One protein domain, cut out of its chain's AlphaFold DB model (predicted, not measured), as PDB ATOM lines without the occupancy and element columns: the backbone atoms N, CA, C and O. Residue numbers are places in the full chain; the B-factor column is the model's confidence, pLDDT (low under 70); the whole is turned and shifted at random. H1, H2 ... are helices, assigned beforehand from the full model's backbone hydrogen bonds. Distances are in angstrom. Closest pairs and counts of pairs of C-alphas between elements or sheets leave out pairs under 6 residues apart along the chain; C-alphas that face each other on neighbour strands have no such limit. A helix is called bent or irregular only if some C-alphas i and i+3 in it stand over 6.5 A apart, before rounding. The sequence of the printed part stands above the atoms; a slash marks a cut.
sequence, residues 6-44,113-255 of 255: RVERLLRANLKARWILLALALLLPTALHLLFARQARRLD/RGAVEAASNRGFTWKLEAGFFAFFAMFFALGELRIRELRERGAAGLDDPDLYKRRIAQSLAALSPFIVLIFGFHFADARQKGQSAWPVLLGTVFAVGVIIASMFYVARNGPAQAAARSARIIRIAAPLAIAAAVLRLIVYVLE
ATOM      1  N   ARG A   6     176.152 376.216 312.397       85.88
ATOM      2  CA  ARG A   6     177.028 377.118 313.166       85.88
ATOM      3  C   ARG A   6     177.812 376.348 314.225       85.88
ATOM      4  O   ARG A   6     179.020 376.554 314.356       85.88
ATOM      5  N   VAL A   7     177.147 375.438 314.941       85.25
ATOM      6  CA  VAL A   7     177.769 374.595 315.976       85.25
ATOM      7  C   VAL A   7     178.804 373.676 315.341       85.25
ATOM      8  O   VAL A   7     179.934 373.595 315.820       85.25
ATOM      9  N   GLU A   8     178.467 373.052 314.214       88.31
ATOM     10  CA  GLU A   8     179.381 372.157 313.511       88.31
ATOM     11  C   GLU A   8     180.652 372.878 313.030       88.31
ATOM     12  O   GLU A   8     181.774 372.400 313.231       88.31
ATOM     13  N   ARG A   9     180.499 374.082 312.460       88.19
ATOM     14  CA  ARG A   9     181.628 374.923 312.037       88.19
ATOM     15  C   ARG A   9     182.532 375.290 313.212       88.19
ATOM     16  O   ARG A   9     183.756 375.204 313.094       88.19
ATOM     17  N   LEU A  10     181.945 375.683 314.343       85.81
ATOM     18  CA  LEU A  10     182.692 376.034 315.550       85.81
ATOM     19  C   LEU A  10     183.398 374.824 316.157       85.81
ATOM     20  O   LEU A  10     184.548 374.952 316.572       85.81
ATOM     21  N   LEU A  11     182.771 373.648 316.167       87.31
ATOM     22  CA  LEU A  11     183.405 372.411 316.621       87.31
ATOM     23  C   LEU A  11     184.629 372.071 315.767       87.31
ATOM     24  O   LEU A  11     185.705 371.848 316.322       87.31
ATOM     25  N   ARG A  12     184.514 372.112 314.432       88.88
ATOM     26  CA  ARG A  12     185.656 371.877 313.529       88.88
ATOM     27  C   ARG A  12     186.786 372.886 313.758       88.88
ATOM     28  O   ARG A  12     187.950 372.494 313.850       88.88
ATOM     29  N   ALA A  13     186.457 374.172 313.898       85.75
ATOM     30  CA  ALA A  13     187.445 375.220 314.155       85.75
ATOM     31  C   ALA A  13     188.167 375.030 315.502       85.75
ATOM     32  O   ALA A  13     189.395 375.106 315.551       85.75
ATOM     33  N   ASN A  14     187.431 374.731 316.579       86.00
ATOM     34  CA  ASN A  14     188.014 374.498 317.903       86.00
ATOM     35  C   ASN A  14     188.850 373.211 317.944       86.00
ATOM     36  O   ASN A  14     189.921 373.214 318.543       86.00
ATOM     37  N   LEU A  15     188.428 372.139 317.265       87.75
ATOM     38  CA  LEU A  15     189.220 370.908 317.147       87.75
ATOM     39  C   LEU A  15     190.550 371.154 316.425       87.75
ATOM     40  O   LEU A  15     191.591 370.690 316.884       87.75
ATOM     41  N   LYS A  16     190.540 371.927 315.331       89.56
ATOM     42  CA  LYS A  16     191.775 372.319 314.638       89.56
ATOM     43  C   LYS A  16     192.680 373.159 315.543       89.56
ATOM     44  O   LYS A  16     193.866 372.866 315.662       89.56
ATOM     45  N   ALA A  17     192.122 374.179 316.197       87.69
ATOM     46  CA  ALA A  17     192.870 375.034 317.118       87.69
ATOM     47  C   ALA A  17     193.479 374.232 318.276       87.69
ATOM     48  O   ALA A  17     194.621 374.470 318.650       87.69
ATOM     49  N   ARG A  18     192.758 373.231 318.791       89.50
ATOM     50  CA  ARG A  18     193.231 372.339 319.848       89.50
ATOM     51  C   ARG A  18     194.492 371.577 319.444       89.50
ATOM     52  O   ARG A  18     195.447 371.542 320.210       89.50
ATOM     53  N   TRP A  19     194.511 370.990 318.250       89.31
ATOM     54  CA  TRP A  19     195.698 370.287 317.757       89.31
ATOM     55  C   TRP A  19     196.884 371.223 317.555       89.31
ATOM     56  O   TRP A  19     198.004 370.855 317.892       89.31
ATOM     57  N   ILE A  20     196.639 372.448 317.084       90.12
ATOM     58  CA  ILE A  20     197.682 373.476 316.977       90.12
ATOM     59  C   ILE A  20     198.232 373.827 318.365       90.12
ATOM     60  O   ILE A  20     199.443 373.866 318.541       90.12
ATOM     61  N   LEU A  21     197.369 374.045 319.361       91.00
ATOM     62  CA  LEU A  21     197.787 374.359 320.729       91.00
ATOM     63  C   LEU A  21     198.571 373.212 321.369       91.00
ATOM     64  O   LEU A  21     199.577 373.468 322.017       91.00
ATOM     65  N   LEU A  22     198.156 371.961 321.154       91.31
ATOM     66  CA  LEU A  22     198.897 370.792 321.629       91.31
ATOM     67  C   LEU A  22     200.264 370.681 320.948       91.31
ATOM     68  O   LEU A  22     201.268 370.468 321.619       91.31
ATOM     69  N   ALA A  23     200.309 370.869 319.628       91.50
ATOM     70  CA  ALA A  23     201.562 370.877 318.886       91.50
ATOM     71  C   ALA A  23     202.492 371.988 319.393       91.50
ATOM     72  O   ALA A  23     203.661 371.726 319.632       91.50
ATOM     73  N   LEU A  24     201.983 373.200 319.635       90.62
ATOM     74  CA  LEU A  24     202.770 374.304 320.196       90.62
ATOM     75  C   LEU A  24     203.224 374.031 321.634       90.62
ATOM     76  O   LEU A  24     204.363 374.345 321.964       90.62
ATOM     77  N   ALA A  25     202.380 373.417 322.467       91.38
ATOM     78  CA  ALA A  25     202.729 373.055 323.840       91.38
ATOM     79  C   ALA A  25     203.903 372.075 323.907       91.38
ATOM     80  O   ALA A  25     204.659 372.113 324.867       91.38
ATOM     81  N   LEU A  26     204.064 371.214 322.900       92.56
ATOM     82  CA  LEU A  26     205.119 370.202 322.871       92.56
ATOM     83  C   LEU A  26     206.321 370.656 322.034       92.56
ATOM     84  O   LEU A  26     207.442 370.709 322.527       92.56
ATOM     85  N   LEU A  27     206.089 371.033 320.777       90.81
ATOM     86  CA  LEU A  27     207.153 371.312 319.815       90.81
ATOM     87  C   LEU A  27     207.920 372.590 320.140       90.81
ATOM     88  O   LEU A  27     209.130 372.617 319.939       90.81
ATOM     89  N   LEU A  28     207.254 373.646 320.629       85.75
ATOM     90  CA  LEU A  28     207.949 374.903 320.903       85.75
ATOM     91  C   LEU A  28     208.915 374.771 322.092       85.75
ATOM     92  O   LEU A  28     210.084 375.103 321.902       85.75
ATOM     93  N   PRO A  29     208.512 374.253 323.273       88.31
ATOM     94  CA  PRO A  29     209.460 374.003 324.358       88.31
ATOM     95  C   PRO A  29     210.592 373.066 323.943       88.31
ATOM     96  O   PRO A  29     211.743 373.372 324.219       88.31
ATOM     97  N   THR A  30     210.308 371.980 323.212       84.75
ATOM     98  CA  THR A  30     211.360 371.067 322.740       84.75
ATOM     99  C   THR A  30     212.332 371.746 321.774       84.75
ATOM    100  O   THR A  30     213.542 371.582 321.907       84.75
ATOM    101  N   ALA A  31     211.846 372.540 320.817       83.94
ATOM    102  CA  ALA A  31     212.713 373.274 319.899       83.94
ATOM    103  C   ALA A  31     213.586 374.296 320.642       83.94
ATOM    104  O   ALA A  31     214.787 374.379 320.387       83.94
ATOM    105  N   LEU A  32     213.006 375.034 321.595       84.56
ATOM    106  CA  LEU A  32     213.749 375.959 322.451       84.56
ATOM    107  C   LEU A  32     214.793 375.218 323.292       84.56
ATOM    108  O   LEU A  32     215.935 375.665 323.339       84.56
ATOM    109  N   HIS A  33     214.445 374.065 323.864       86.44
ATOM    110  CA  HIS A  33     215.374 373.225 324.614       86.44
ATOM    111  C   HIS A  33     216.602 372.864 323.793       86.44
ATOM    112  O   HIS A  33     217.731 373.072 324.230       86.44
ATOM    113  N   LEU A  34     216.399 372.372 322.571       84.75
ATOM    114  CA  LEU A  34     217.494 371.996 321.683       84.75
ATOM    115  C   LEU A  34     218.375 373.200 321.323       84.75
ATOM    116  O   LEU A  34     219.602 373.074 321.318       84.75
ATOM    117  N   LEU A  35     217.771 374.364 321.066       84.56
ATOM    118  CA  LEU A  35     218.499 375.602 320.775       84.56
ATOM    119  C   LEU A  35     219.327 376.073 321.978       84.56
ATOM    120  O   LEU A  35     220.525 376.315 321.835       84.56
ATOM    121  N   PHE A  36     218.730 376.146 323.167       82.88
ATOM    122  CA  PHE A  36     219.424 376.583 324.376       82.88
ATOM    123  C   PHE A  36     220.456 375.566 324.863       82.88
ATOM    124  O   PHE A  36     221.526 375.968 325.304       82.88
ATOM    125  N   ALA A  37     220.194 374.263 324.741       82.50
ATOM    126  CA  ALA A  37     221.170 373.223 325.051       82.50
ATOM    127  C   ALA A  37     222.375 373.300 324.105       82.50
ATOM    128  O   ALA A  37     223.518 373.188 324.545       82.50
ATOM    129  N   ARG A  38     222.140 373.547 322.808       82.06
ATOM    130  CA  ARG A  38     223.217 373.808 321.847       82.06
ATOM    131  C   ARG A  38     223.999 375.068 322.219       82.06
ATOM    132  O   ARG A  38     225.225 375.035 322.195       82.06
ATOM    133  N   GLN A  39     223.318 376.152 322.588       80.94
ATOM    134  CA  GLN A  39     223.976 377.393 323.001       80.94
ATOM    135  C   GLN A  39     224.769 377.226 324.304       80.94
ATOM    136  O   GLN A  39     225.878 377.736 324.397       80.94
ATOM    137  N   ALA A  40     224.245 376.499 325.291       79.88
ATOM    138  CA  ALA A  40     224.953 376.211 326.534       79.88
ATOM    139  C   ALA A  40     226.236 375.420 326.258       79.88
ATOM    140  O   ALA A  40     227.291 375.833 326.715       79.88
ATOM    141  N   ARG A  41     226.177 374.377 325.413       77.00
ATOM    142  CA  ARG A  41     227.377 373.641 324.976       77.00
ATOM    143  C   ARG A  41     228.384 374.530 324.247       77.00
ATOM    144  O   ARG A  41     229.577 374.390 324.469       77.00
ATOM    145  N   ARG A  42     227.917 375.459 323.406       76.06
ATOM    146  CA  ARG A  42     228.779 376.456 322.744       76.06
ATOM    147  C   ARG A  42     229.478 377.364 323.755       76.06
ATOM    148  O   ARG A  42     230.651 377.658 323.592       76.06
ATOM    149  N   LEU A  43     228.764 377.813 324.784       75.88
ATOM    150  CA  LEU A  43     229.312 378.675 325.834       75.88
ATOM    151  C   LEU A  43     230.249 377.921 326.790       75.88
ATOM    152  O   LEU A  43     231.239 378.498 327.229       75.88
ATOM    153  N   ASP A  44     229.978 376.645 327.068       74.25
ATOM    154  CA  ASP A  44     230.890 375.767 327.811       74.25
ATOM    155  C   ASP A  44     232.192 375.568 327.027       74.25
ATOM    156  O   ASP A  44     233.270 375.873 327.529       74.25
ATOM    157  N   ARG A 113     233.420 384.792 331.096       68.75
ATOM    158  CA  ARG A 113     231.967 384.963 331.025       68.75
ATOM    159  C   ARG A 113     231.226 383.755 330.460       68.75
ATOM    160  O   ARG A 113     230.076 383.552 330.839       68.75
ATOM    161  N   GLY A 114     231.871 382.919 329.640       66.81
ATOM    162  CA  GLY A 114     231.224 381.795 328.945       66.81
ATOM    163  C   GLY A 114     230.530 380.810 329.890       66.81
ATOM    164  O   GLY A 114     229.332 380.564 329.760       66.81
ATOM    165  N   ALA A 115     231.237 380.324 330.915       68.38
ATOM    166  CA  ALA A 115     230.682 379.373 331.884       68.38
ATOM    167  C   ALA A 115     229.549 379.974 332.743       68.38
ATOM    168  O   ALA A 115     228.551 379.309 333.032       68.38
ATOM    169  N   VAL A 116     229.665 381.254 333.121       72.88
ATOM    170  CA  VAL A 116     228.632 381.972 333.890       72.88
ATOM    171  C   VAL A 116     227.371 382.168 333.045       72.88
ATOM    172  O   VAL A 116     226.256 381.940 333.520       72.88
ATOM    173  N   GLU A 117     227.532 382.535 331.775       73.00
ATOM    174  CA  GLU A 117     226.428 382.664 330.824       73.00
ATOM    175  C   GLU A 117     225.782 381.311 330.512       73.00
ATOM    176  O   GLU A 117     224.555 381.229 330.446       73.00
ATOM    177  N   ALA A 118     226.562 380.234 330.390       74.38
ATOM    178  CA  ALA A 118     226.039 378.885 330.188       74.38
ATOM    179  C   ALA A 118     225.198 378.412 331.385       74.38
ATOM    180  O   ALA A 118     224.105 377.867 331.200       74.38
ATOM    181  N   ALA A 119     225.674 378.645 332.611       76.75
ATOM    182  CA  ALA A 119     224.937 378.331 333.833       76.75
ATOM    183  C   ALA A 119     223.649 379.163 333.949       76.75
ATOM    184  O   ALA A 119     222.582 378.621 334.255       76.75
ATOM    185  N   SER A 120     223.725 380.460 333.635       78.06
ATOM    186  CA  SER A 120     222.566 381.360 333.590       78.06
ATOM    187  C   SER A 120     221.532 380.904 332.556       78.06
ATOM    188  O   SER A 120     220.348 380.779 332.881       78.06
ATOM    189  N   ASN A 121     221.981 380.550 331.344       79.25
ATOM    190  CA  ASN A 121     221.130 379.999 330.294       79.25
ATOM    191  C   ASN A 121     220.412 378.747 330.789       79.25
ATOM    192  O   ASN A 121     219.186 378.734 330.811       79.25
ATOM    193  N   ARG A 122     221.133 377.738 331.293       79.12
ATOM    194  CA  ARG A 122     220.511 376.509 331.821       79.12
ATOM    195  C   ARG A 122     219.494 376.795 332.930       79.12
ATOM    196  O   ARG A 122     218.421 376.194 332.944       79.12
ATOM    197  N   GLY A 123     219.792 377.738 333.826       78.50
ATOM    198  CA  GLY A 123     218.898 378.148 334.914       78.50
ATOM    199  C   GLY A 123     217.650 378.923 334.468       78.50
ATOM    200  O   GLY A 123     216.663 378.968 335.211       78.50
ATOM    201  N   PHE A 124     217.672 379.532 333.280       79.69
ATOM    202  CA  PHE A 124     216.547 380.262 332.691       79.69
ATOM    203  C   PHE A 124     215.732 379.408 331.710       79.69
ATOM    204  O   PHE A 124     214.503 379.485 331.701       79.69
ATOM    205  N   THR A 125     216.394 378.560 330.924       82.44
ATOM    206  CA  THR A 125     215.814 377.751 329.845       82.44
ATOM    207  C   THR A 125     214.624 376.916 330.307       82.44
ATOM    208  O   THR A 125     213.547 377.027 329.725       82.44
ATOM    209  N   TRP A 126     214.751 376.173 331.412       81.88
ATOM    210  CA  TRP A 126     213.646 375.348 331.915       81.88
ATOM    211  C   TRP A 126     212.423 376.183 332.333       81.88
ATOM    212  O   TRP A 126     211.288 375.734 332.184       81.88
ATOM    213  N   LYS A 127     212.625 377.416 332.827       83.75
ATOM    214  CA  LYS A 127     211.530 378.326 333.216       83.75
ATOM    215  C   LYS A 127     210.764 378.792 331.986       83.75
ATOM    216  O   LYS A 127     209.536 378.851 332.012       83.75
ATOM    217  N   LEU A 128     211.491 379.107 330.914       83.44
ATOM    218  CA  LEU A 128     210.912 379.502 329.635       83.44
ATOM    219  C   LEU A 128     210.125 378.340 329.007       83.44
ATOM    220  O   LEU A 128     208.981 378.526 328.595       83.44
ATOM    221  N   GLU A 129     210.709 377.142 328.983       85.25
ATOM    222  CA  GLU A 129     210.076 375.918 328.476       85.25
ATOM    223  C   GLU A 129     208.802 375.571 329.245       85.25
ATOM    224  O   GLU A 129     207.738 375.416 328.641       85.25
ATOM    225  N   ALA A 130     208.888 375.511 330.577       87.38
ATOM    226  CA  ALA A 130     207.744 375.248 331.442       87.38
ATOM    227  C   ALA A 130     206.664 376.326 331.279       87.38
ATOM    228  O   ALA A 130     205.475 376.007 331.240       87.38
ATOM    229  N   GLY A 131     207.067 377.591 331.123       86.38
ATOM    230  CA  GLY A 131     206.166 378.711 330.864       86.38
ATOM    231  C   GLY A 131     205.388 378.551 329.558       86.38
ATOM    232  O   GLY A 131     204.160 378.649 329.568       86.38
ATOM    233  N   PHE A 132     206.065 378.253 328.445       88.38
ATOM    234  CA  PHE A 132     205.396 378.014 327.162       88.38
ATOM    235  C   PHE A 132     204.508 376.769 327.197       88.38
ATOM    236  O   PHE A 132     203.361 376.840 326.753       88.38
ATOM    237  N   PHE A 133     204.992 375.659 327.762       91.62
ATOM    238  CA  PHE A 133     204.191 374.446 327.933       91.62
ATOM    239  C   PHE A 133     202.903 374.751 328.706       91.62
ATOM    240  O   PHE A 133     201.809 374.502 328.200       91.62
ATOM    241  N   ALA A 134     203.018 375.355 329.895       91.19
ATOM    242  CA  ALA A 134     201.873 375.680 330.739       91.19
ATOM    243  C   ALA A 134     200.903 376.643 330.039       91.19
ATOM    244  O   ALA A 134     199.688 376.459 330.121       91.19
ATOM    245  N   PHE A 135     201.422 377.641 329.316       89.50
ATOM    246  CA  PHE A 135     200.612 378.608 328.580       89.50
ATOM    247  C   PHE A 135     199.750 377.919 327.518       89.50
ATOM    248  O   PHE A 135     198.525 378.071 327.509       89.50
ATOM    249  N   PHE A 136     200.355 377.113 326.645       92.25
ATOM    250  CA  PHE A 136     199.612 376.432 325.585       92.25
ATOM    251  C   PHE A 136     198.721 375.304 326.122       92.25
ATOM    252  O   PHE A 136     197.590 375.165 325.654       92.25
ATOM    253  N   ALA A 137     199.168 374.555 327.135       91.75
ATOM    254  CA  ALA A 137     198.371 373.519 327.795       91.75
ATOM    255  C   ALA A 137     197.115 374.102 328.466       91.75
ATOM    256  O   ALA A 137     196.032 373.521 328.380       91.75
ATOM    257  N   MET A 138     197.221 375.288 329.065       93.44
ATOM    258  CA  MET A 138     196.072 376.005 329.612       93.44
ATOM    259  C   MET A 138     195.058 376.371 328.521       93.44
ATOM    260  O   MET A 138     193.864 376.113 328.678       93.44
ATOM    261  N   PHE A 139     195.503 376.945 327.398       89.38
ATOM    262  CA  PHE A 139     194.598 377.264 326.288       89.38
ATOM    263  C   PHE A 139     194.000 376.012 325.641       89.38
ATOM    264  O   PHE A 139     192.836 376.035 325.237       89.38
ATOM    265  N   PHE A 140     194.754 374.914 325.590       91.62
ATOM    266  CA  PHE A 140     194.243 373.608 325.188       91.62
ATOM    267  C   PHE A 140     193.108 373.156 326.118       91.62
ATOM    268  O   PHE A 140     192.023 372.828 325.637       91.62
ATOM    269  N   ALA A 141     193.308 373.207 327.440       91.06
ATOM    270  CA  ALA A 141     192.302 372.815 328.427       91.06
ATOM    271  C   ALA A 141     191.045 373.700 328.360       91.06
ATOM    272  O   ALA A 141     189.924 373.192 328.370       91.06
ATOM    273  N   LEU A 142     191.211 375.019 328.208       89.69
ATOM    274  CA  LEU A 142     190.093 375.941 327.982       89.69
ATOM    275  C   LEU A 142     189.342 375.620 326.679       89.69
ATOM    276  O   LEU A 142     188.115 375.695 326.643       89.69
ATOM    277  N   GLY A 143     190.060 375.245 325.618       87.62
ATOM    278  CA  GLY A 143     189.472 374.785 324.360       87.62
ATOM    279  C   GLY A 143     188.655 373.500 324.525       87.62
ATOM    280  O   GLY A 143     187.546 373.413 324.002       87.62
ATOM    281  N   GLU A 144     189.150 372.535 325.300       89.75
ATOM    282  CA  GLU A 144     188.427 371.294 325.608       89.75
ATOM    283  C   GLU A 144     187.142 371.547 326.392       89.75
ATOM    284  O   GLU A 144     186.086 371.017 326.039       89.75
ATOM    285  N   LEU A 145     187.201 372.401 327.417       88.25
ATOM    286  CA  LEU A 145     186.013 372.802 328.174       88.25
ATOM    287  C   LEU A 145     184.964 373.440 327.256       88.25
ATOM    288  O   LEU A 145     183.785 373.107 327.345       88.25
ATOM    289  N   ARG A 146     185.394 374.287 326.313       85.56
ATOM    290  CA  ARG A 146     184.499 374.905 325.323       85.56
ATOM    291  C   ARG A 146     183.891 373.888 324.362       85.56
ATOM    292  O   ARG A 146     182.715 374.003 324.042       85.56
ATOM    293  N   ILE A 147     184.654 372.896 323.901       87.56
ATOM    294  CA  ILE A 147     184.128 371.831 323.033       87.56
ATOM    295  C   ILE A 147     183.074 371.004 323.777       87.56
ATOM    296  O   ILE A 147     182.028 370.713 323.197       87.56
ATOM    297  N   ARG A 148     183.322 370.645 325.043       88.75
ATOM    298  CA  ARG A 148     182.349 369.922 325.882       88.75
ATOM    299  C   ARG A 148     181.066 370.728 326.054       88.75
ATOM    300  O   ARG A 148     179.992 370.236 325.731       88.75
ATOM    301  N   GLU A 149     181.193 371.999 326.424       86.69
ATOM    302  CA  GLU A 149     180.050 372.896 326.602       86.69
ATOM    303  C   GLU A 149     179.251 373.105 325.303       86.69
ATOM    304  O   GLU A 149     178.023 373.128 325.334       86.69
ATOM    305  N   LEU A 150     179.919 373.202 324.144       85.25
ATOM    306  CA  LEU A 150     179.254 373.279 322.835       85.25
ATOM    307  C   LEU A 150     178.504 371.991 322.476       85.25
ATOM    308  O   LEU A 150     177.449 372.061 321.849       85.25
ATOM    309  N   ARG A 151     179.029 370.822 322.860       87.38
ATOM    310  CA  ARG A 151     178.358 369.531 322.644       87.38
ATOM    311  C   ARG A 151     177.133 369.366 323.541       87.38
ATOM    312  O   ARG A 151     176.140 368.818 323.084       87.38
ATOM    313  N   GLU A 152     177.208 369.842 324.781       89.12
ATOM    314  CA  GLU A 152     176.121 369.749 325.763       89.12
ATOM    315  C   GLU A 152     175.003 370.765 325.504       89.12
ATOM    316  O   GLU A 152     173.828 370.421 325.575       89.12
ATOM    317  N   ARG A 153     175.355 372.022 325.197       85.94
ATOM    318  CA  ARG A 153     174.394 373.137 325.094       85.94
ATOM    319  C   ARG A 153     173.995 373.493 323.660       85.94
ATOM    320  O   ARG A 153     173.068 374.279 323.469       85.94
ATOM    321  N   GLY A 154     174.690 372.958 322.656       84.62
ATOM    322  CA  GLY A 154     174.398 373.201 321.243       84.62
ATOM    323  C   GLY A 154     174.326 374.691 320.887       84.62
ATOM    324  O   GLY A 154     175.104 375.507 321.383       84.62
ATOM    325  N   ALA A 155     173.376 375.047 320.021       80.38
ATOM    326  CA  ALA A 155     173.180 376.419 319.551       80.38
ATOM    327  C   ALA A 155     172.722 377.380 320.659       80.38
ATOM    328  O   ALA A 155     173.127 378.540 320.667       80.38
ATOM    329  N   ALA A 156     171.957 376.894 321.643       80.75
ATOM    330  CA  ALA A 156     171.470 377.713 322.754       80.75
ATOM    331  C   ALA A 156     172.621 378.315 323.582       80.75
ATOM    332  O   ALA A 156     172.536 379.450 324.040       80.75
ATOM    333  N   GLY A 157     173.745 377.598 323.716       78.94
ATOM    334  CA  GLY A 157     174.949 378.105 324.387       78.94
ATOM    335  C   GLY A 157     175.789 379.094 323.564       78.94
ATOM    336  O   GLY A 157     176.817 379.571 324.053       78.94
ATOM    337  N   LEU A 158     175.429 379.367 322.305       76.56
ATOM    338  CA  LEU A 158     176.083 380.385 321.474       76.56
ATOM    339  C   LEU A 158     175.435 381.755 321.639       76.56
ATOM    340  O   LEU A 158     176.143 382.761 321.637       76.56
ATOM    341  N   ASP A 159     174.115 381.767 321.798       78.62
ATOM    342  CA  ASP A 159     173.317 382.987 321.863       78.62
ATOM    343  C   ASP A 159     173.177 383.515 323.310       78.62
ATOM    344  O   ASP A 159     172.666 384.612 323.517       78.62
ATOM    345  N   ASP A 160     173.688 382.778 324.307       82.75
ATOM    346  CA  ASP A 160     173.709 383.166 325.724       82.75
ATOM    347  C   ASP A 160     174.807 384.222 326.025       82.75
ATOM    348  O   ASP A 160     176.014 383.915 326.011       82.75
ATOM    349  N   PRO A 161     174.425 385.480 326.332       79.00
ATOM    350  CA  PRO A 161     175.369 386.570 326.564       79.00
ATOM    351  C   PRO A 161     176.134 386.445 327.888       79.00
ATOM    352  O   PRO A 161     177.271 386.919 327.983       79.00
ATOM    353  N   ASP A 162     175.557 385.816 328.910       83.06
ATOM    354  CA  ASP A 162     176.195 385.693 330.222       83.06
ATOM    355  C   ASP A 162     177.234 384.578 330.218       83.06
ATOM    356  O   ASP A 162     178.333 384.720 330.766       83.06
ATOM    357  N   LEU A 163     176.949 383.511 329.483       81.94
ATOM    358  CA  LEU A 163     177.898 382.440 329.235       81.94
ATOM    359  C   LEU A 163     179.102 382.922 328.411       81.94
ATOM    360  O   LEU A 163     180.248 382.567 328.703       81.94
ATOM    361  N   TYR A 164     178.883 383.815 327.445       78.75
ATOM    362  CA  TYR A 164     179.970 384.485 326.731       78.75
ATOM    363  C   TYR A 164     180.852 385.347 327.655       78.75
ATOM    364  O   TYR A 164     182.081 385.216 327.628       78.75
ATOM    365  N   LYS A 165     180.252 386.183 328.517       80.00
ATOM    366  CA  LYS A 165     180.999 386.983 329.508       80.00
ATOM    367  C   LYS A 165     181.817 386.090 330.439       80.00
ATOM    368  O   LYS A 165     182.997 386.362 330.664       80.00
ATOM    369  N   ARG A 166     181.226 384.990 330.921       83.88
ATOM    370  CA  ARG A 166     181.902 384.008 331.779       83.88
ATOM    371  C   ARG A 166     183.109 383.381 331.087       83.88
ATOM    372  O   ARG A 166     184.176 383.319 331.692       83.88
ATOM    373  N   ARG A 167     182.984 382.977 329.818       84.12
ATOM    374  CA  ARG A 167     184.097 382.413 329.029       84.12
ATOM    375  C   ARG A 167     185.269 383.385 328.901       84.12
ATOM    376  O   ARG A 167     186.420 382.958 328.958       84.12
ATOM    377  N   ILE A 168     184.992 384.677 328.721       82.12
ATOM    378  CA  ILE A 168     186.038 385.703 328.636       82.12
ATOM    379  C   ILE A 168     186.668 385.962 329.996       82.12
ATOM    380  O   ILE A 168     187.893 385.969 330.091       82.12
ATOM    381  N   ALA A 169     185.860 386.098 331.048       81.81
ATOM    382  CA  ALA A 169     186.366 386.240 332.407       81.81
ATOM    383  C   ALA A 169     187.272 385.059 332.791       81.81
ATOM    384  O   ALA A 169     188.357 385.275 333.315       81.81
ATOM    385  N   GLN A 170     186.887 383.825 332.448       84.56
ATOM    386  CA  GLN A 170     187.709 382.632 332.663       84.56
ATOM    387  C   GLN A 170     189.021 382.673 331.878       84.56
ATOM    388  O   GLN A 170     190.071 382.421 332.457       84.56
ATOM    389  N   SER A 171     188.992 383.009 330.583       83.31
ATOM    390  CA  SER A 171     190.222 383.108 329.783       83.31
ATOM    391  C   SER A 171     191.177 384.184 330.302       83.31
ATOM    392  O   SER A 171     192.385 383.979 330.286       83.31
ATOM    393  N   LEU A 172     190.652 385.310 330.783       83.50
ATOM    394  CA  LEU A 172     191.464 386.391 331.338       83.50
ATOM    395  C   LEU A 172     191.981 386.061 332.740       83.50
ATOM    396  O   LEU A 172     193.154 386.283 333.012       83.50
ATOM    397  N   ALA A 173     191.154 385.459 333.595       84.00
ATOM    398  CA  ALA A 173     191.581 384.973 334.905       84.00
ATOM    399  C   ALA A 173     192.677 383.907 334.780       84.00
ATOM    400  O   ALA A 173     193.630 383.909 335.553       84.00
ATOM    401  N   ALA A 174     192.579 383.038 333.771       85.50
ATOM    402  CA  ALA A 174     193.591 382.033 333.478       85.50
ATOM    403  C   ALA A 174     194.928 382.661 333.021       85.50
ATOM    404  O   ALA A 174     195.990 382.111 333.288       85.50
ATOM    405  N   LEU A 175     194.907 383.849 332.402       84.50
ATOM    406  CA  LEU A 175     196.119 384.590 332.029       84.50
ATOM    407  C   LEU A 175     196.800 385.297 333.213       84.50
ATOM    408  O   LEU A 175     198.005 385.550 333.152       84.50
ATOM    409  N   SER A 176     196.076 385.605 334.292       83.06
ATOM    410  CA  SER A 176     196.612 386.370 335.428       83.06
ATOM    411  C   SER A 176     197.855 385.739 336.083       83.06
ATOM    412  O   SER A 176     198.828 386.470 336.286       83.06
ATOM    413  N   PRO A 177     197.912 384.417 336.360       85.31
ATOM    414  CA  PRO A 177     199.117 383.778 336.896       85.31
ATOM    415  C   PRO A 177     200.350 383.966 336.007       85.31
ATOM    416  O   PRO A 177     201.445 384.170 336.523       85.31
ATOM    417  N   PHE A 178     200.185 383.962 334.679       84.25
ATOM    418  CA  PHE A 178     201.293 384.176 333.744       84.25
ATOM    419  C   PHE A 178     201.833 385.597 333.829       84.25
ATOM    420  O   PHE A 178     203.043 385.781 333.824       84.25
ATOM    421  N   ILE A 179     200.962 386.596 333.964       84.06
ATOM    422  CA  ILE A 179     201.392 387.989 334.134       84.06
ATOM    423  C   ILE A 179     202.165 388.157 335.438       84.06
ATOM    424  O   ILE A 179     203.219 388.788 335.438       84.06
ATOM    425  N   VAL A 180     201.683 387.557 336.528       85.50
ATOM    426  CA  VAL A 180     202.369 387.595 337.827       85.50
ATOM    427  C   VAL A 180     203.735 386.910 337.750       85.50
ATOM    428  O   VAL A 180     204.717 387.461 338.238       85.50
ATOM    429  N   LEU A 181     203.824 385.745 337.100       85.44
ATOM    430  CA  LEU A 181     205.085 385.019 336.921       85.44
ATOM    431  C   LEU A 181     206.077 385.786 336.039       85.44
ATOM    432  O   LEU A 181     207.232 385.949 336.427       85.44
ATOM    433  N   ILE A 182     205.631 386.292 334.887       83.38
ATOM    434  CA  ILE A 182     206.451 387.099 333.970       83.38
ATOM    435  C   ILE A 182     206.972 388.340 334.699       83.38
ATOM    436  O   ILE A 182     208.172 388.612 334.668       83.38
ATOM    437  N   PHE A 183     206.098 389.053 335.418       87.56
ATOM    438  CA  PHE A 183     206.495 390.175 336.263       87.56
ATOM    439  C   PHE A 183     207.547 389.762 337.294       87.56
ATOM    440  O   PHE A 183     208.598 390.392 337.367       87.56
ATOM    441  N   GLY A 184     207.294 388.696 338.059       87.00
ATOM    442  CA  GLY A 184     208.198 388.223 339.105       87.00
ATOM    443  C   GLY A 184     209.589 387.883 338.572       87.00
ATOM    444  O   GLY A 184     210.586 388.313 339.152       87.00
ATOM    445  N   PHE A 185     209.671 387.182 337.435       85.31
ATOM    446  CA  PHE A 185     210.948 386.843 336.808       85.31
ATOM    447  C   PHE A 185     211.699 388.076 336.307       85.31
ATOM    448  O   PHE A 185     212.876 388.227 336.622       85.31
ATOM    449  N   HIS A 186     211.038 388.975 335.577       81.12
ATOM    450  CA  HIS A 186     211.694 390.183 335.070       81.12
ATOM    451  C   HIS A 186     212.082 391.153 336.186       81.12
ATOM    452  O   HIS A 186     213.121 391.804 336.103       81.12
ATOM    453  N   PHE A 187     211.279 391.242 337.244       88.12
ATOM    454  CA  PHE A 187     211.586 392.076 338.398       88.12
ATOM    455  C   PHE A 187     212.800 391.532 339.159       88.12
ATOM    456  O   PHE A 187     213.707 392.295 339.489       88.12
ATOM    457  N   ALA A 188     212.851 390.216 339.393       86.38
ATOM    458  CA  ALA A 188     214.000 389.568 340.016       86.38
ATOM    459  C   ALA A 188     215.276 389.729 339.172       86.38
ATOM    460  O   ALA A 188     216.318 390.081 339.720       86.38
ATOM    461  N   ASP A 189     215.184 389.549 337.852       81.94
ATOM    462  CA  ASP A 189     216.305 389.730 336.919       81.94
ATOM    463  C   ASP A 189     216.831 391.176 336.926       81.94
ATOM    464  O   ASP A 189     218.032 391.402 337.085       81.94
ATOM    465  N   ALA A 190     215.936 392.169 336.859       81.88
ATOM    466  CA  ALA A 190     216.314 393.579 336.939       81.88
ATOM    467  C   ALA A 190     217.025 393.897 338.265       81.88
ATOM    468  O   ALA A 190     218.057 394.567 338.274       81.88
ATOM    469  N   ARG A 191     216.518 393.365 339.387       89.62
ATOM    470  CA  ARG A 191     217.132 393.532 340.714       89.62
ATOM    471  C   ARG A 191     218.516 392.891 340.795       89.62
ATOM    472  O   ARG A 191     219.426 393.526 341.320       89.62
ATOM    473  N   GLN A 192     218.682 391.679 340.266       84.50
ATOM    474  CA  GLN A 192     219.970 390.978 340.244       84.50
ATOM    475  C   GLN A 192     221.019 391.719 339.410       84.50
ATOM    476  O   GLN A 192     222.186 391.756 339.787       84.50
ATOM    477  N   LYS A 193     220.604 392.357 338.311       81.44
ATOM    478  CA  LYS A 193     221.491 393.116 337.417       81.44
ATOM    479  C   LYS A 193     221.709 394.573 337.843       81.44
ATOM    480  O   LYS A 193     222.361 395.316 337.115       81.44
ATOM    481  N   GLY A 194     221.140 395.012 338.971       89.06
ATOM    482  CA  GLY A 194     221.194 396.415 339.407       89.06
ATOM    483  C   GLY A 194     220.477 397.385 338.456       89.06
ATOM    484  O   GLY A 194     220.755 398.581 338.460       89.06
ATOM    485  N   GLN A 195     219.571 396.877 337.622       89.19
ATOM    486  CA  GLN A 195     218.831 397.646 336.629       89.19
ATOM    487  C   GLN A 195     217.543 398.225 337.222       89.19
ATOM    488  O   GLN A 195     216.999 397.743 338.220       89.19
ATOM    489  N   SER A 196     217.020 399.270 336.579       90.31
ATOM    490  CA  SER A 196     215.733 399.851 336.958       90.31
ATOM    491  C   SER A 196     214.596 398.848 336.753       90.31
ATOM    492  O   SER A 196     214.444 398.279 335.674       90.31
ATOM    493  N   ALA A 197     213.742 398.688 337.767       91.56
ATOM    494  CA  ALA A 197     212.514 397.897 337.671       91.56
ATOM    495  C   ALA A 197     211.364 398.645 336.966       91.56
ATOM    496  O   ALA A 197     210.300 398.070 336.733       91.56
ATOM    497  N   TRP A 198     211.553 399.923 336.622       91.25
ATOM    498  CA  TRP A 198     210.506 400.761 336.036       91.25
ATOM    499  C   TRP A 198     209.934 400.220 334.715       91.25
ATOM    500  O   TRP A 198     208.710 400.173 334.591       91.25
ATOM    501  N   PRO A 199     210.743 399.717 333.759       85.25
ATOM    502  CA  PRO A 199     210.212 399.108 332.539       85.25
ATOM    503  C   PRO A 199     209.334 397.883 332.823       85.25
ATOM    504  O   PRO A 199     208.312 397.686 332.168       85.25
ATOM    505  N   VAL A 200     209.703 397.089 333.834       84.00
ATOM    506  CA  VAL A 200     208.950 395.900 334.251       84.00
ATOM    507  C   VAL A 200     207.599 396.305 334.843       84.00
ATOM    508  O   VAL A 200     206.570 395.745 334.473       84.00
ATOM    509  N   LEU A 201     207.579 397.327 335.704       88.44
ATOM    510  CA  LEU A 201     206.349 397.875 336.286       88.44
ATOM    511  C   LEU A 201     205.420 398.467 335.219       88.44
ATOM    512  O   LEU A 201     204.231 398.149 335.206       88.44
ATOM    513  N   LEU A 202     205.956 399.275 334.298       87.56
ATOM    514  CA  LEU A 202     205.188 399.847 333.189       87.56
ATOM    515  C   LEU A 202     204.587 398.758 332.294       87.56
ATOM    516  O   LEU A 202     203.407 398.833 331.950       87.56
ATOM    517  N   GLY A 203     205.370 397.727 331.963       81.25
ATOM    518  CA  GLY A 203     204.900 396.580 331.187       81.25
ATOM    519  C   GLY A 203     203.744 395.846 331.870       81.25
ATOM    520  O   GLY A 203     202.738 395.546 331.226       81.25
ATOM    521  N   THR A 204     203.836 395.622 333.182       85.75
ATOM    522  CA  THR A 204     202.768 394.978 333.960       85.75
ATOM    523  C   THR A 204     201.512 395.835 334.040       85.75
ATOM    524  O   THR A 204     200.420 395.327 333.791       85.75
ATOM    525  N   VAL A 205     201.641 397.133 334.334       88.44
ATOM    526  CA  VAL A 205     200.497 398.061 334.366       88.44
ATOM    527  C   VAL A 205     199.802 398.097 333.006       88.44
ATOM    528  O   VAL A 205     198.576 398.018 332.940       88.44
ATOM    529  N   PHE A 206     200.572 398.142 331.917       86.31
ATOM    530  CA  PHE A 206     200.030 398.079 330.565       86.31
ATOM    531  C   PHE A 206     199.286 396.759 330.304       86.31
ATOM    532  O   PHE A 206     198.152 396.785 329.829       86.31
ATOM    533  N   ALA A 207     199.868 395.610 330.662       82.31
ATOM    534  CA  ALA A 207     199.239 394.300 330.480       82.31
ATOM    535  C   ALA A 207     197.922 394.167 331.268       82.31
ATOM    536  O   ALA A 207     196.908 393.729 330.718       82.31
ATOM    537  N   VAL A 208     197.908 394.607 332.531       85.44
ATOM    538  CA  VAL A 208     196.697 394.657 333.363       85.44
ATOM    539  C   VAL A 208     195.660 395.604 332.755       85.44
ATOM    540  O   VAL A 208     194.488 395.243 332.643       85.44
ATOM    541  N   GLY A 209     196.084 396.779 332.285       86.31
ATOM    542  CA  GLY A 209     195.220 397.737 331.596       86.31
ATOM    543  C   GLY A 209     194.564 397.149 330.345       86.31
ATOM    544  O   GLY A 209     193.363 397.324 330.145       86.31
ATOM    545  N   VAL A 210     195.308 396.383 329.540       84.44
ATOM    546  CA  VAL A 210     194.774 395.678 328.362       84.44
ATOM    547  C   VAL A 210     193.731 394.634 328.759       84.44
ATOM    548  O   VAL A 210     192.691 394.548 328.102       84.44
ATOM    549  N   ILE A 211     193.959 393.868 329.830       82.69
ATOM    550  CA  ILE A 211     192.977 392.897 330.339       82.69
ATOM    551  C   ILE A 211     191.691 393.606 330.758       82.69
ATOM    552  O   ILE A 211     190.613 393.246 330.279       82.69
ATOM    553  N   ILE A 212     191.797 394.635 331.602       84.00
ATOM    554  CA  ILE A 212     190.642 395.377 332.122       84.00
ATOM    555  C   ILE A 212     189.876 396.044 330.974       84.00
ATOM    556  O   ILE A 212     188.656 395.902 330.876       84.00
ATOM    557  N   ALA A 213     190.580 396.712 330.057       84.81
ATOM    558  CA  ALA A 213     189.973 397.343 328.890       84.81
ATOM    559  C   ALA A 213     189.278 396.321 327.980       84.81
ATOM    560  O   ALA A 213     188.198 396.597 327.456       84.81
ATOM    561  N   SER A 214     189.855 395.125 327.825       79.94
ATOM    562  CA  SER A 214     189.245 394.036 327.058       79.94
ATOM    563  C   SER A 214     187.970 393.523 327.728       79.94
ATOM    564  O   SER A 214     186.958 393.380 327.044       79.94
ATOM    565  N   MET A 215     187.969 393.319 329.054       79.12
ATOM    566  CA  MET A 215     186.757 392.951 329.805       79.12
ATOM    567  C   MET A 215     185.661 393.995 329.642       79.12
ATOM    568  O   MET A 215     184.525 393.655 329.318       79.12
ATOM    569  N   PHE A 216     186.010 395.267 329.828       83.38
ATOM    570  CA  PHE A 216     185.063 396.369 329.729       83.38
ATOM    571  C   PHE A 216     184.489 396.498 328.314       83.38
ATOM    572  O   PHE A 216     183.278 396.635 328.133       83.38
ATOM    573  N   TYR A 217     185.340 396.394 327.288       82.38
ATOM    574  CA  TYR A 217     184.910 396.467 325.894       82.38
ATOM    575  C   TYR A 217     183.957 395.325 325.528       82.38
ATOM    576  O   TYR A 217     182.928 395.565 324.897       82.38
ATOM    577  N   VAL A 218     184.278 394.104 325.953       78.75
ATOM    578  CA  VAL A 218     183.449 392.908 325.766       78.75
ATOM    579  C   VAL A 218     182.101 393.056 326.468       78.75
ATOM    580  O   VAL A 218     181.067 392.792 325.856       78.75
ATOM    581  N   ALA A 219     182.107 393.497 327.728       77.94
ATOM    582  CA  ALA A 219     180.895 393.670 328.522       77.94
ATOM    583  C   ALA A 219     179.942 394.708 327.907       77.94
ATOM    584  O   ALA A 219     178.730 394.523 327.961       77.94
ATOM    585  N   ARG A 220     180.487 395.770 327.297       82.69
ATOM    586  CA  ARG A 220     179.711 396.876 326.724       82.69
ATOM    587  C   ARG A 220     179.210 396.628 325.298       82.69
ATOM    588  O   ARG A 220     178.115 397.065 324.972       82.69
ATOM    589  N   ASN A 221     180.009 395.989 324.442       80.25
ATOM    590  CA  ASN A 221     179.747 395.932 322.992       80.25
ATOM    591  C   ASN A 221     179.332 394.540 322.487       80.25
ATOM    592  O   ASN A 221     178.975 394.380 321.319       80.25
ATOM    593  N   GLY A 222     179.381 393.526 323.354       73.88
ATOM    594  CA  GLY A 222     178.960 392.170 323.028       73.88
ATOM    595  C   GLY A 222     179.936 391.388 322.130       73.88
ATOM    596  O   GLY A 222     180.992 391.885 321.719       73.88
ATOM    597  N   PRO A 223     179.605 390.117 321.835       69.19
ATOM    598  CA  PRO A 223     180.521 389.154 321.224       69.19
ATOM    599  C   PRO A 223     180.945 389.478 319.796       69.19
ATOM    600  O   PRO A 223     182.129 389.389 319.470       69.19
ATOM    601  N   ALA A 224     180.000 389.878 318.946       70.31
ATOM    602  CA  ALA A 224     180.268 390.111 317.529       70.31
ATOM    603  C   ALA A 224     181.246 391.277 317.309       70.31
ATOM    604  O   ALA A 224     182.199 391.157 316.536       70.31
ATOM    605  N   GLN A 225     181.062 392.385 318.035       78.69
ATOM    606  CA  GLN A 225     181.938 393.556 317.924       78.69
ATOM    607  C   GLN A 225     183.314 393.304 318.551       78.69
ATOM    608  O   GLN A 225     184.332 393.698 317.977       78.69
ATOM    609  N   ALA A 226     183.368 392.591 319.683       74.31
ATOM    610  CA  ALA A 226     184.620 392.145 320.291       74.31
ATOM    611  C   ALA A 226     185.439 391.273 319.330       74.31
ATOM    612  O   ALA A 226     186.605 391.575 319.076       74.31
ATOM    613  N   ALA A 227     184.820 390.256 318.725       72.00
ATOM    614  CA  ALA A 227     185.481 389.378 317.767       72.00
ATOM    615  C   ALA A 227     185.985 390.140 316.528       72.00
ATOM    616  O   ALA A 227     187.128 389.946 316.112       72.00
ATOM    617  N   ALA A 228     185.173 391.046 315.970       79.06
ATOM    618  CA  ALA A 228     185.566 391.863 314.822       79.06
ATOM    619  C   ALA A 228     186.763 392.775 315.142       79.06
ATOM    620  O   ALA A 228     187.716 392.861 314.359       79.06
ATOM    621  N   ARG A 229     186.758 393.419 316.317       82.06
ATOM    622  CA  ARG A 229     187.863 394.275 316.766       82.06
ATOM    623  C   ARG A 229     189.135 393.469 317.016       82.06
ATOM    624  O   ARG A 229     190.192 393.856 316.523       82.06
ATOM    625  N   SER A 230     189.043 392.342 317.720       76.19
ATOM    626  CA  SER A 230     190.185 391.452 317.959       76.19
ATOM    627  C   SER A 230     190.768 390.920 316.652       76.19
ATOM    628  O   SER A 230     191.982 390.952 316.480       76.19
ATOM    629  N   ALA A 231     189.931 390.518 315.691       78.62
ATOM    630  CA  ALA A 231     190.392 390.085 314.374       78.62
ATOM    631  C   ALA A 231     191.146 391.201 313.632       78.62
ATOM    632  O   ALA A 231     192.186 390.942 313.026       78.62
ATOM    633  N   ARG A 232     190.667 392.450 313.712       85.44
ATOM    634  CA  ARG A 232     191.354 393.609 313.122       85.44
ATOM    635  C   ARG A 232     192.714 393.859 313.773       85.44
ATOM    636  O   ARG A 232     193.684 394.084 313.059       85.44
ATOM    637  N   ILE A 233     192.789 393.780 315.102       81.31
ATOM    638  CA  ILE A 233     194.044 393.940 315.847       81.31
ATOM    639  C   ILE A 233     195.027 392.826 315.478       81.31
ATOM    640  O   ILE A 233     196.158 393.122 315.118       81.31
ATOM    641  N   ILE A 234     194.597 391.560 315.499       79.44
ATOM    642  CA  ILE A 234     195.453 390.403 315.184       79.44
ATOM    643  C   ILE A 234     195.998 390.489 313.756       79.44
ATOM    644  O   ILE A 234     197.172 390.206 313.545       79.44
ATOM    645  N   ARG A 235     195.190 390.935 312.784       81.94
ATOM    646  CA  ARG A 235     195.645 391.133 311.396       81.94
ATOM    647  C   ARG A 235     196.807 392.118 311.265       81.94
ATOM    648  O   ARG A 235     197.567 391.995 310.315       81.94
ATOM    649  N   ILE A 236     196.940 393.073 312.184       83.94
ATOM    650  CA  ILE A 236     198.024 394.066 312.186       83.94
ATOM    651  C   ILE A 236     199.171 393.601 313.089       83.94
ATOM    652  O   ILE A 236     200.335 393.643 312.704       83.94
ATOM    653  N   ALA A 237     198.842 393.129 314.291       76.31
ATOM    654  CA  ALA A 237     199.817 392.764 315.306       76.31
ATOM    655  C   ALA A 237     200.586 391.485 314.954       76.31
ATOM    656  O   ALA A 237     201.787 391.425 315.200       76.31
ATOM    657  N   ALA A 238     199.933 390.474 314.370       73.19
ATOM    658  CA  ALA A 238     200.593 389.208 314.061       73.19
ATOM    659  C   ALA A 238     201.718 389.364 313.019       73.19
ATOM    660  O   ALA A 238     202.819 388.896 313.302       73.19
ATOM    661  N   PRO A 239     201.532 390.066 311.879       80.62
ATOM    662  CA  PRO A 239     202.628 390.324 310.944       80.62
ATOM    663  C   PRO A 239     203.788 391.094 311.575       80.62
ATOM    664  O   PRO A 239     204.938 390.733 311.354       80.62
ATOM    665  N   LEU A 240     203.502 392.115 312.391       79.00
ATOM    666  CA  LEU A 240     204.537 392.899 313.072       79.00
ATOM    667  C   LEU A 240     205.322 392.051 314.080       79.00
ATOM    668  O   LEU A 240     206.546 392.126 314.123       79.00
ATOM    669  N   ALA A 241     204.631 391.213 314.856       70.12
ATOM    670  CA  ALA A 241     205.266 390.299 315.799       70.12
ATOM    671  C   ALA A 241     206.124 389.248 315.080       70.12
ATOM    672  O   ALA A 241     207.240 388.979 315.515       70.12
ATOM    673  N   ILE A 242     205.640 388.694 313.960       72.00
ATOM    674  CA  ILE A 242     206.400 387.753 313.127       72.00
ATOM    675  C   ILE A 242     207.626 388.448 312.530       72.00
ATOM    676  O   ILE A 242     208.723 387.913 312.635       72.00
ATOM    677  N   ALA A 243     207.474 389.646 311.963       77.50
ATOM    678  CA  ALA A 243     208.585 390.410 311.404       77.50
ATOM    679  C   ALA A 243     209.648 390.725 312.467       77.50
ATOM    680  O   ALA A 243     210.832 390.520 312.225       77.50
ATOM    681  N   ALA A 244     209.234 391.146 313.666       69.88
ATOM    682  CA  ALA A 244     210.146 391.394 314.780       69.88
ATOM    683  C   ALA A 244     210.844 390.112 315.265       69.88
ATOM    684  O   ALA A 244     212.035 390.138 315.572       69.88
ATOM    685  N   ALA A 245     210.125 388.985 315.317       67.88
ATOM    686  CA  ALA A 245     210.693 387.692 315.686       67.88
ATOM    687  C   ALA A 245     211.706 387.195 314.643       67.88
ATOM    688  O   ALA A 245     212.790 386.758 315.016       67.88
ATOM    689  N   VAL A 246     211.387 387.314 313.349       73.31
ATOM    690  CA  VAL A 246     212.293 386.976 312.241       73.31
ATOM    691  C   VAL A 246     213.519 387.881 312.255       73.31
ATOM    692  O   VAL A 246     214.630 387.380 312.147       73.31
ATOM    693  N   LEU A 247     213.347 389.188 312.460       75.25
ATOM    694  CA  LEU A 247     214.466 390.124 312.567       75.25
ATOM    695  C   LEU A 247     215.389 389.752 313.734       75.25
ATOM    696  O   LEU A 247     216.600 389.692 313.556       75.25
ATOM    697  N   ARG A 248     214.827 389.432 314.909       64.19
ATOM    698  CA  ARG A 248     215.608 388.935 316.054       64.19
ATOM    699  C   ARG A 248     216.324 387.625 315.753       64.19
ATOM    700  O   ARG A 248     217.462 387.468 316.174       64.19
ATOM    701  N   LEU A 249     215.674 386.701 315.050       61.94
ATOM    702  CA  LEU A 249     216.286 385.436 314.657       61.94
ATOM    703  C   LEU A 249     217.455 385.665 313.692       61.94
ATOM    704  O   LEU A 249     218.502 385.058 313.869       61.94
ATOM    705  N   ILE A 250     217.296 386.557 312.710       70.31
ATOM    706  CA  ILE A 250     218.360 386.931 311.771       70.31
ATOM    707  C   ILE A 250     219.544 387.529 312.531       70.31
ATOM    708  O   ILE A 250     220.660 387.059 312.350       70.31
ATOM    709  N   VAL A 251     219.308 388.503 313.417       68.25
ATOM    710  CA  VAL A 251     220.370 389.093 314.252       68.25
ATOM    711  C   VAL A 251     221.078 388.014 315.073       68.25
ATOM    712  O   VAL A 251     222.295 387.923 315.030       68.25
ATOM    713  N   TYR A 252     220.327 387.128 315.730       59.09
ATOM    714  CA  TYR A 252     220.894 386.043 316.535       59.09
ATOM    715  C   TYR A 252     221.705 385.019 315.720       59.09
ATOM    716  O   TYR A 252     222.627 384.412 316.250       59.09
ATOM    717  N   VAL A 253     221.355 384.780 314.452       57.59
ATOM    718  CA  VAL A 253     222.100 383.865 313.566       57.59
ATOM    719  C   VAL A 253     223.350 384.531 312.982       57.59
ATOM    720  O   VAL A 253     224.318 383.835 312.686       57.59
ATOM    721  N   LEU A 254     223.324 385.853 312.792       56.66
ATOM    722  CA  LEU A 254     224.439 386.623 312.237       56.66
ATOM    723  C   LEU A 254     225.496 387.022 313.288       56.66
ATOM    724  O   LEU A 254     226.605 387.380 312.893       56.66
ATOM    725  N   GLU A 255     225.179 386.951 314.586       42.12
ATOM    726  CA  GLU A 255     226.094 387.177 315.728       42.12
ATOM    727  C   GLU A 255     226.708 385.875 316.294       42.12
ATOM    728  O   GLU A 255     227.920 385.837 316.620       42.12
TER     729      GLU A 255
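What this domain is: This is residues 6 to 44 and 113 to 255 of the 255 residues of an uncharacterized protein of Labilithrix luteola (UniProt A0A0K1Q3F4). Seen down their long axis, the long helices H1, H2, H4 and the first arm of H5 form a curved row, and the second arm, H5b, folds back across an open space towards H1 without reaching it, as in a loose, open horseshoe. H1 and H2 run side by side in opposite directions, H4b, the second arm of H4, and H5a make a helical hairpin, and residues 231 to 255, of which 231 to 254 belong to H5, stick out. The 182 printed residues hold five named helices, H1 to H5 in chain order, and no named strand; the class is all helix. The whole is loose, with a radius of gyration of the C-alphas of 19.7 A, and elongated, spanning 61 by 34 by 26 A.

Where its parts are: H1, residues 6 to 44, begins with C-alpha 6 at (177.028, 377.118, 313.166) and is 55.8 A long; it is neither bent nor irregular, but only just: C-alphas 25 and 28 are 6.3 A apart. Three helices, each assigned as one by its hydrogen bonds, are bent. H2, residues 113 to 153, has C-alphas 123 and 126 at 6.7 A; its arms are H2a, 113 to 123, and H2b, 126 to 153, 39.9 A long. H3 is residues 156 to 159, 5.7 A. H4, residues 161 to 192, has C-alphas 174 and 177 at 6.7 A; its arms are H4a, 161 to 174, 20.0 A, and H4b, 177 to 192, 22.3 A. H5, residues 198 to 254, has C-alphas 220 and 223 at 9.5 A; its arms are H5a, 198 to 220, 32.4 A, and H5b, 223 to 254, 44.9 A, with a kink of 29 degrees near residue 234. C-alpha 254 is at (224.439, 386.623, 312.237).

How they stand to each other: H2, taken whole, is the hub. H1 and H2b touch, closest at the C-alphas of Ala 25 and Phe 133, 4.6 A, opposite ways at a shallow tilt of 8 degrees. H2b and H4a are close but not clearly touching, the C-alphas of Leu 142 and Ser 171 being closest at 7.4 A. The hairpin of H4b and H5a touches, with residues 200 to 207 of H5a alone, closest at the C-alphas of Phe 187 and Val 200, 6.2 A. H5a and H5b run opposite ways at a shallow tilt of 26 degrees. H1 and H5b are apart. Every O i to N i+4 pair is within hydrogen-bond range in H2a, H2b, H4a, H4b and H5a; in H1 it is 34 of 35, in H5b 25 of 28, and H3 is too short for such a pair.

The domain as a whole: The two C-alphas farthest apart, those of Arg 113 and Ala 156, are 61.5 A apart. Residues 45 to 112 are not printed, and C-alphas 44 and 113 are 9.8 A apart across the cut. The links H2 to H3, H3 to H4 and H4 to H5 are tight. Mean pLDDT of the printed part is 82.2; 13 residues are under 70, among them 113 to 115 and 251 to 255.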